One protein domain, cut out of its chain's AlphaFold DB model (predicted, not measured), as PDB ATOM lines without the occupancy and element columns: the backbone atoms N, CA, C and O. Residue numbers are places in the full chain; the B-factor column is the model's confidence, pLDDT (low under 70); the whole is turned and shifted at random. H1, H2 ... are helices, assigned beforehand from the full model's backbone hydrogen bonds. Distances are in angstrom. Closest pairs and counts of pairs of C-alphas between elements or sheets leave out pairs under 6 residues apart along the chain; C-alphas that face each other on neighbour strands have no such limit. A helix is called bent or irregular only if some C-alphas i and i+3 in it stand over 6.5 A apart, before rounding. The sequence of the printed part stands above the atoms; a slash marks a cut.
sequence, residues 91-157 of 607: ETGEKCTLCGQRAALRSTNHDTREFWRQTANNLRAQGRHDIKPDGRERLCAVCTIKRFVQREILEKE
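What this domain is: This is residues 91 to 157 of the 607 residues of the protein "Type III-B CRISPR-associated protein Cas10/Cmr2" of Acidobacteria bacterium (UniProt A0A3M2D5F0). Two helices, H1 and H2, lie side by side with a gap between them, both running in nearly the same direction from the end where the loop of residues 91 to 111 gathers. The link of residues 125 to 140 turns back at the far end of H1 and returns to the beginning of H2, whose kinked second half makes the other end of the longest axis. You have 67 residues printed, with two named helices in the order H1, H2 and no named strand; the class is all helix, though the named elements hold under half of the residues, 30 of 67. The whole is compact, with a radius of gyration of the C-alphas of 11.9 A, and its C-alphas span 33 by 22 by 19 A.

Where its parts are: Start at C-alpha 91 at (-6.369, -93.688, 241.038) and pass 21 residues with no named element, to residue 111. Find C-alpha 112 at (-19.358, -91.334, 245.815); there H1 begins, residues 112 to 124, 18.7 A from first to last C-alpha. After residues 125 to 140, H2 takes residues 141 to 157, 20.0 A long, and ends at C-alpha 157 at (-15.667, -65.053, 232.648).

How they stand to each other: Compare H1 and H2 and you will find them apart, no C-alpha of the one within 8 A of the other. Near residue 148, H2 has a kink of 56 degrees. H2 is irregular: C-alphas 147 and 150 are 7.4 A apart, against about 5 A in a regular helix. Every O i to N i+4 pair is within hydrogen-bond range in H1, and 9 of 13 are in H2.

The domain as a whole: Look at Thr 92 and Glu 157 for the two C-alphas farthest apart, at 33.4 A. The printed part has no cut, and the link from H1 to H2 is long, with 16 residues. The mean pLDDT of the printed part is 89.5, and no printed residue is under 70.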
ATOM      1  N   GLU A  91      -5.138 -94.276 240.505       83.81
ATOM      2  CA  GLU A  91      -6.369 -93.688 241.038       83.81
ATOM      3  C   GLU A  91      -7.331 -94.788 241.522       83.81
ATOM      4  O   GLU A  91      -7.912 -95.529 240.717       83.81
ATOM      5  N   THR A  92      -7.543 -94.871 242.838       83.69
ATOM      6  CA  THR A  92      -8.431 -95.857 243.481       83.69
ATOM      7  C   THR A  92      -9.871 -95.349 243.644       83.69
ATOM      8  O   THR A  92     -10.124 -94.142 243.725       83.69
ATOM      9  N   GLY A  93     -10.829 -96.278 243.741       86.94
ATOM     10  CA  GLY A  93     -12.258 -96.006 243.949       86.94
ATOM     11  C   GLY A  93     -13.118 -96.185 242.693       86.94
ATOM     12  O   GLY A  93     -12.646 -96.669 241.662       86.94
ATOM     13  N   GLU A  94     -14.396 -95.804 242.792       90.50
ATOM     14  CA  GLU A  94     -15.346 -95.882 241.675       90.50
ATOM     15  C   GLU A  94     -14.872 -95.061 240.475       90.50
ATOM     16  O   GLU A  94     -14.352 -93.952 240.622       90.50
ATOM     17  N   LYS A  95     -15.072 -95.596 239.270       92.44
ATOM     18  CA  LYS A  95     -14.709 -94.906 238.033       92.44
ATOM     19  C   LYS A  95     -15.801 -93.939 237.596       92.44
ATOM     20  O   LYS A  95     -16.992 -94.157 237.812       92.44
ATOM     21  N   CYS A  96     -15.358 -92.866 236.953       93.38
ATOM     22  CA  CYS A  96     -16.205 -91.891 236.290       93.38
ATOM     23  C   CYS A  96     -17.158 -92.583 235.310       93.38
ATOM     24  O   CYS A  96     -16.708 -93.325 234.439       93.38
ATOM     25  N   THR A  97     -18.451 -92.289 235.390       92.69
ATOM     26  CA  THR A  97     -19.466 -92.879 234.506       92.69
ATOM     27  C   THR A  97     -19.456 -92.305 233.099       92.69
ATOM     28  O   THR A  97     -20.045 -92.901 232.209       92.69
ATOM     29  N   LEU A  98     -18.798 -91.159 232.894       91.25
ATOM     30  CA  LEU A  98     -18.667 -90.547 231.575       91.25
ATOM     31  C   LEU A  98     -17.466 -91.093 230.795       91.25
ATOM     32  O   LEU A  98     -17.594 -91.349 229.612       91.25
ATOM     33  N   CYS A  99     -16.297 -91.252 231.428       90.62
ATOM     34  CA  CYS A  99     -15.083 -91.678 230.717       90.62
ATOM     35  C   CYS A  99     -14.611 -93.096 231.045       90.62
ATOM     36  O   CYS A  99     -13.730 -93.597 230.356       90.62
ATOM     37  N   GLY A 100     -15.087 -93.712 232.132       90.38
ATOM     38  CA  GLY A 100     -14.669 -95.046 232.580       90.38
ATOM     39  C   GLY A 100     -13.205 -95.181 233.029       90.38
ATOM     40  O   GLY A 100     -12.822 -96.227 233.539       90.38
ATOM     41  N   GLN A 101     -12.378 -94.144 232.864       89.19
ATOM     42  CA  GLN A 101     -10.921 -94.223 233.040       89.19
ATOM     43  C   GLN A 101     -10.453 -93.752 234.425       89.19
ATOM     44  O   GLN A 101      -9.689 -94.437 235.104       89.19
ATOM     45  N   ARG A 102     -10.909 -92.570 234.849       91.50
ATOM     46  CA  ARG A 102     -10.443 -91.882 236.066       91.50
ATOM     47  C   ARG A 102     -11.379 -92.127 237.244       91.50
ATOM     48  O   ARG A 102     -12.571 -92.364 237.031       91.50
ATOM     49  N   ALA A 103     -10.867 -92.048 238.467       92.56
ATOM     50  CA  ALA A 103     -11.687 -92.114 239.670       92.56
ATOM     51  C   ALA A 103     -12.673 -90.935 239.719       92.56
ATOM     52  O   ALA A 103     -12.334 -89.793 239.396       92.56
ATOM     53  N   ALA A 104     -13.919 -91.216 240.096       94.12
ATOM     54  CA  ALA A 104     -14.925 -90.191 240.317       94.12
ATOM     55  C   ALA A 104     -14.567 -89.335 241.544       94.12
ATOM     56  O   ALA A 104     -13.995 -89.830 242.521       94.12
ATOM     57  N   LEU A 105     -14.918 -88.047 241.490       92.81
ATOM     58  CA  LEU A 105     -14.793 -87.154 242.638       92.81
ATOM     59  C   LEU A 105     -15.692 -87.651 243.768       92.81
ATOM     60  O   LEU A 105     -16.836 -88.046 243.533       92.81
ATOM     61  N   ARG A 106     -15.155 -87.597 244.984       88.62
ATOM     62  CA  ARG A 106     -15.812 -88.008 246.224       88.62
ATOM     63  C   ARG A 106     -15.403 -87.075 247.354       88.62
ATOM     64  O   ARG A 106     -14.306 -86.517 247.327       88.62
ATOM     65  N   SER A 107     -16.274 -86.930 248.346       84.56
ATOM     66  CA  SER A 107     -15.924 -86.277 249.612       84.56
ATOM     67  C   SER A 107     -15.426 -87.313 250.623       84.56
ATOM     68  O   SER A 107     -15.683 -88.503 250.464       84.56
ATOM     69  N   THR A 108     -14.746 -86.880 251.682       80.31
ATOM     70  CA  THR A 108     -14.369 -87.768 252.797       80.31
ATOM     71  C   THR A 108     -15.573 -88.251 253.605       80.31
ATOM     72  O   THR A 108     -15.489 -89.281 254.262       80.31
ATOM     73  N   ASN A 109     -16.684 -87.507 253.562       76.88
ATOM     74  CA  ASN A 109     -17.817 -87.667 254.478       76.88
ATOM     75  C   ASN A 109     -19.009 -88.409 253.857       76.88
ATOM     76  O   ASN A 109     -19.968 -88.715 254.558       76.88
ATOM     77  N   HIS A 110     -18.970 -88.675 252.552       75.69
ATOM     78  CA  HIS A 110     -20.048 -89.325 251.814       75.69
ATOM     79  C   HIS A 110     -19.455 -90.350 250.861       75.69
ATOM     80  O   HIS A 110     -18.388 -90.114 250.286       75.69
ATOM     81  N   ASP A 111     -20.177 -91.447 250.636       86.62
ATOM     82  CA  ASP A 111     -19.875 -92.294 249.492       86.62
ATOM     83  C   ASP A 111     -20.029 -91.503 248.176       86.62
ATOM     84  O   ASP A 111     -20.641 -90.430 248.109       86.62
ATOM     85  N   THR A 112     -19.416 -92.019 247.112       88.94
ATOM     86  CA  THR A 112     -19.358 -91.334 245.815       88.94
ATOM     87  C   THR A 112     -20.757 -91.047 245.265       88.94
ATOM     88  O   THR A 112     -20.994 -89.983 244.694       88.94
ATOM     89  N   ARG A 113     -21.703 -91.975 245.431       91.06
ATOM     90  CA  ARG A 113     -23.057 -91.850 244.887       91.06
ATOM     91  C   ARG A 113     -23.849 -90.775 245.616       91.06
ATOM     92  O   ARG A 113     -24.521 -89.975 244.967       91.06
ATOM     93  N   GLU A 114     -23.741 -90.734 246.935       91.19
ATOM     94  CA  GLU A 114     -24.410 -89.754 247.775       91.19
ATOM     95  C   GLU A 114     -23.893 -88.340 247.514       91.19
ATOM     96  O   GLU A 114     -24.687 -87.413 247.349       91.19
ATOM     97  N   PHE A 115     -22.573 -88.188 247.369       93.25
ATOM     98  CA  PHE A 115     -21.955 -86.919 246.985       93.25
ATOM     99  C   PHE A 115     -22.545 -86.362 245.675       93.25
ATOM    100  O   PHE A 115     -22.922 -85.188 245.598       93.25
ATOM    101  N   TRP A 116     -22.682 -87.202 244.645       94.06
ATOM    102  CA  TRP A 116     -23.242 -86.779 243.359       94.06
ATOM    103  C   TRP A 116     -24.762 -86.579 243.404       94.06
ATOM    104  O   TRP A 116     -25.263 -85.651 242.770       94.06
ATOM    105  N   ARG A 117     -25.498 -87.361 244.209       92.19
ATOM    106  CA  ARG A 117     -26.939 -87.169 244.450       92.19
ATOM    107  C   ARG A 117     -27.233 -85.810 245.090       92.19
ATOM    108  O   ARG A 117     -28.085 -85.071 244.601       92.19
ATOM    109  N   GLN A 118     -26.506 -85.450 246.149       92.12
ATOM    110  CA  GLN A 118     -26.644 -84.142 246.799       92.12
ATOM    111  C   GLN A 118     -26.290 -83.001 245.842       92.12
ATOM    112  O   GLN A 118     -27.022 -82.015 245.757       92.12
ATOM    113  N   THR A 119     -25.212 -83.162 245.066       92.38
ATOM    114  CA  THR A 119     -24.809 -82.190 244.040       92.38
ATOM    115  C   THR A 119     -25.931 -81.958 243.025       92.38
ATOM    116  O   THR A 119     -26.280 -80.812 242.747       92.38
ATOM    117  N   ALA A 120     -26.546 -83.028 242.514       91.38
ATOM    118  CA  ALA A 120     -27.630 -82.934 241.539       91.38
ATOM    119  C   ALA A 120     -28.883 -82.255 242.115       91.38
ATOM    120  O   ALA A 120     -29.483 -81.408 241.455       91.38
ATOM    121  N   ASN A 121     -29.245 -82.567 243.363       90.19
ATOM    122  CA  ASN A 121     -30.368 -81.929 244.052       90.19
ATOM    123  C   ASN A 121     -30.137 -80.425 244.263       90.19
ATOM    124  O   ASN A 121     -31.033 -79.625 243.996       90.19
ATOM    125  N   ASN A 122     -28.928 -80.031 244.675       92.00
ATOM    126  CA  ASN A 122     -28.563 -78.624 244.858       92.00
ATOM    127  C   ASN A 122     -28.618 -77.838 243.541       92.00
ATOM    128  O   ASN A 122     -29.083 -76.701 243.521       92.00
ATOM    129  N   LEU A 123     -28.177 -78.447 242.436       90.88
ATOM    130  CA  LEU A 123     -28.268 -77.854 241.101       90.88
ATOM    131  C   LEU A 123     -29.729 -77.708 240.649       90.88
ATOM    132  O   LEU A 123     -30.129 -76.632 240.203       90.88
ATOM    133  N   ARG A 124     -30.561 -78.738 240.834       87.88
ATOM    134  CA  ARG A 124     -31.988 -78.682 240.470       87.88
ATOM    135  C   ARG A 124     -32.767 -77.640 241.265       87.88
ATOM    136  O   ARG A 124     -33.631 -76.984 240.693       87.88
ATOM    137  N   ALA A 125     -32.424 -77.418 242.536       88.31
ATOM    138  CA  ALA A 125     -32.993 -76.327 243.335       88.31
ATOM    139  C   ALA A 125     -32.704 -74.929 242.745       88.31
ATOM    140  O   ALA A 125     -33.406 -73.972 243.056       88.31
ATOM    141  N   GLN A 126     -31.703 -74.819 241.867       89.38
ATOM    142  CA  GLN A 126     -31.343 -73.609 241.120       89.38
ATOM    143  C   GLN A 126     -31.855 -73.639 239.666       89.38
ATOM    144  O   GLN A 126     -31.415 -72.837 238.847       89.38
ATOM    145  N   GLY A 127     -32.736 -74.584 239.311       85.12
ATOM    146  CA  GLY A 127     -33.229 -74.769 237.940       85.12
ATOM    147  C   GLY A 127     -32.197 -75.370 236.978       85.12
ATOM    148  O   GLY A 127     -32.324 -75.219 235.764       85.12
ATOM    149  N   ARG A 128     -31.147 -76.025 237.493       86.50
ATOM    150  CA  ARG A 128     -30.080 -76.619 236.677       86.50
ATOM    151  C   ARG A 128     -30.238 -78.127 236.564       86.50
ATOM    152  O   ARG A 128     -30.334 -78.837 237.565       86.50
ATOM    153  N   HIS A 129     -30.183 -78.619 235.331       86.06
ATOM    154  CA  HIS A 129     -30.394 -80.029 234.986       86.06
ATOM    155  C   HIS A 129     -29.127 -80.689 234.415       86.06
ATOM    156  O   HIS A 129     -29.209 -81.668 233.684       86.06
ATOM    157  N   ASP A 130     -27.949 -80.158 234.766       86.50
ATOM    158  CA  ASP A 130     -26.662 -80.537 234.168       86.50
ATOM    159  C   ASP A 130     -26.259 -82.000 234.434       86.50
ATOM    160  O   ASP A 130     -25.451 -82.542 233.687       86.50
ATOM    161  N   ILE A 131     -26.760 -82.640 235.499       88.62
ATOM    162  CA  ILE A 131     -26.414 -84.019 235.893       88.62
ATOM    163  C   ILE A 131     -27.642 -84.817 236.354       88.62
ATOM    164  O   ILE A 131     -28.631 -84.251 236.835       88.62
ATOM    165  N   LYS A 132     -27.574 -86.150 236.240       85.38
ATOM    166  CA  LYS A 132     -28.670 -87.046 236.659       85.38
ATOM    167  C   LYS A 132     -28.932 -87.002 238.182       85.38
ATOM    168  O   LYS A 132     -27.980 -87.004 238.962       85.38
ATOM    169  N   PRO A 133     -30.207 -87.017 238.629       80.38
ATOM    170  CA  PRO A 133     -30.595 -86.714 240.015       80.38
ATOM    171  C   PRO A 133     -30.318 -87.824 241.040       80.38
ATOM    172  O   PRO A 133     -30.298 -87.568 242.237       80.38
ATOM    173  N   ASP A 134     -30.110 -89.066 240.611       81.75
ATOM    174  CA  ASP A 134     -30.117 -90.251 241.483       81.75
ATOM    175  C   ASP A 134     -28.712 -90.771 241.859       81.75
ATOM    176  O   ASP A 134     -28.537 -91.916 242.309       81.75
ATOM    177  N   GLY A 135     -27.691 -89.942 241.622       84.06
ATOM    178  CA  GLY A 135     -26.282 -90.275 241.837       84.06
ATOM    179  C   GLY A 135     -25.750 -91.371 240.903       84.06
ATOM    180  O   GLY A 135     -24.646 -91.884 241.117       84.06
ATOM    181  N   ARG A 136     -26.511 -91.788 239.872       86.38
ATOM    182  CA  ARG A 136     -25.993 -92.728 238.863       86.38
ATOM    183  C   ARG A 136     -24.898 -92.108 238.019       86.38
ATOM    184  O   ARG A 136     -24.014 -92.837 237.590       86.38
ATOM    185  N   GLU A 137     -24.947 -90.802 237.795       91.44
ATOM    186  CA  GLU A 137     -23.891 -90.074 237.107       91.44
ATOM    187  C   GLU A 137     -22.842 -89.582 238.108       91.44
ATOM    188  O   GLU A 137     -23.159 -88.853 239.043       91.44
ATOM    189  N   ARG A 138     -21.590 -90.013 237.921       93.69
ATOM    190  CA  ARG A 138     -20.460 -89.713 238.811       93.69
ATOM    191  C   ARG A 138     -19.267 -89.313 237.962       93.69
ATOM    192  O   ARG A 138     -18.816 -90.101 237.129       93.69
ATOM    193  N   LEU A 139     -18.742 -88.107 238.144       95.25
ATOM    194  CA  LEU A 139     -17.724 -87.548 237.252       95.25
ATOM    195  C   LEU A 139     -16.344 -87.497 237.927       95.25
ATOM    196  O   LEU A 139     -16.221 -87.201 239.111       95.25
ATOM    197  N   CYS A 140     -15.281 -87.793 237.176       93.75
ATOM    198  CA  CYS A 140     -13.907 -87.469 237.592       93.75
ATOM    199  C   CYS A 140     -13.629 -85.971 237.430       93.75
ATOM    200  O   CYS A 140     -14.347 -85.303 236.691       93.75
ATOM    201  N   ALA A 141     -12.530 -85.470 238.005       92.38
ATOM    202  CA  ALA A 141     -12.109 -84.068 237.884       92.38
ATOM    203  C   ALA A 141     -12.191 -83.521 236.444       92.38
ATOM    204  O   ALA A 141     -12.808 -82.486 236.203       92.38
ATOM    205  N   VAL A 142     -11.646 -84.253 235.465       92.81
ATOM    206  CA  VAL A 142     -11.649 -83.838 234.051       92.81
ATOM    207  C   VAL A 142     -13.067 -83.774 233.474       92.81
ATOM    208  O   VAL A 142     -13.401 -82.843 232.745       92.81
ATOM    209  N   CYS A 143     -13.914 -84.755 233.783       94.50
ATOM    210  CA  CYS A 143     -15.291 -84.795 233.290       94.50
ATOM    211  C   CYS A 143     -16.185 -83.760 233.984       94.50
ATOM    212  O   CYS A 143     -17.065 -83.210 233.332       94.50
ATOM    213  N   THR A 144     -15.932 -83.458 235.258       95.06
ATOM    214  CA  THR A 144     -16.574 -82.363 235.992       95.06
ATOM    215  C   THR A 144     -16.260 -81.028 235.330       95.06
ATOM    216  O   THR A 144     -17.183 -80.280 235.023       95.06
ATOM    217  N   ILE A 145     -14.983 -80.765 235.015       94.38
ATOM    218  CA  ILE A 145     -14.593 -79.564 234.263       94.38
ATOM    219  C   ILE A 145     -15.345 -79.529 232.932       94.38
ATOM    220  O   ILE A 145     -16.050 -78.568 232.672       94.38
ATOM    221  N   LYS A 146     -15.296 -80.597 232.125       92.50
ATOM    222  CA  LYS A 146     -16.018 -80.646 230.838       92.50
ATOM    223  C   LYS A 146     -17.520 -80.371 230.963       92.50
ATOM    224  O   LYS A 146     -18.078 -79.731 230.082       92.50
ATOM    225  N   ARG A 147     -18.173 -80.860 232.023       91.94
ATOM    226  CA  ARG A 147     -19.618 -80.683 232.234       91.94
ATOM    227  C   ARG A 147     -19.982 -79.243 232.586       91.94
ATOM    228  O   ARG A 147     -21.006 -78.758 232.127       91.94
ATOM    229  N   PHE A 148     -19.161 -78.581 233.397       92.31
ATOM    230  CA  PHE A 148     -19.496 -77.278 233.969       92.31
ATOM    231  C   PHE A 148     -18.758 -76.099 233.323       92.31
ATOM    232  O   PHE A 148     -19.181 -74.964 233.511       92.31
ATOM    233  N   VAL A 149     -17.699 -76.330 232.536       91.81
ATOM    234  CA  VAL A 149     -16.844 -75.264 231.975       91.81
ATOM    235  C   VAL A 149     -17.622 -74.258 231.133       91.81
ATOM    236  O   VAL A 149     -17.343 -73.068 231.238       91.81
ATOM    237  N   GLN A 150     -18.620 -74.709 230.363       88.56
ATOM    238  CA  GLN A 150     -19.449 -73.834 229.533       88.56
ATOM    239  C   GLN A 150     -20.102 -72.737 230.381       88.56
ATOM    240  O   GLN A 150     -19.857 -71.557 230.169       88.56
ATOM    241  N   ARG A 151     -20.848 -73.128 231.417       86.38
ATOM    242  CA  ARG A 151     -21.578 -72.188 232.272       86.38
ATOM    243  C   ARG A 151     -20.687 -71.475 233.287       86.38
ATOM    244  O   ARG A 151     -20.878 -70.298 233.562       86.38
ATOM    245  N   GLU A 152     -19.760 -72.196 233.912       90.19
ATOM    246  CA  GLU A 152     -19.000 -71.656 235.043       90.19
ATOM    247  C   GLU A 152     -17.824 -70.780 234.615       90.19
ATOM    248  O   GLU A 152     -17.432 -69.912 235.383       90.19
ATOM    249  N   ILE A 153     -17.272 -70.997 233.415       91.56
ATOM    250  CA  ILE A 153     -16.079 -70.289 232.937       91.56
ATOM    251  C   ILE A 153     -16.365 -69.559 231.626       91.56
ATOM    252  O   ILE A 153     -16.203 -68.344 231.568       91.56
ATOM    253  N   LEU A 154     -16.790 -70.268 230.575       90.56
ATOM    254  CA  LEU A 154     -16.908 -69.674 229.238       90.56
ATOM    255  C   LEU A 154     -17.969 -68.566 229.208       90.56
ATOM    256  O   LEU A 154     -17.686 -67.469 228.738       90.56
ATOM    257  N   GLU A 155     -19.141 -68.807 229.789       89.44
ATOM    258  CA  GLU A 155     -20.212 -67.813 229.879       89.44
ATOM    259  C   GLU A 155     -19.881 -66.685 230.860       89.44
ATOM    260  O   GLU A 155     -19.969 -65.514 230.501       89.44
ATOM    261  N   LYS A 156     -19.501 -67.024 232.098       89.44
ATOM    262  CA  LYS A 156     -19.332 -66.038 233.178       89.44
ATOM    263  C   LYS A 156     -18.097 -65.157 233.022       89.44
ATOM    264  O   LYS A 156     -18.188 -63.957 233.254       89.44
ATOM    265  N   GLU A 157     -16.962 -65.746 232.654       92.69
ATOM    266  CA  GLU A 157     -15.667 -65.053 232.648       92.69
ATOM    267  C   GLU A 157     -15.282 -64.556 231.248       92.69
ATOM    268  O   GLU A 157     -14.570 -63.562 231.121       92.69
TER     269      GLU A 157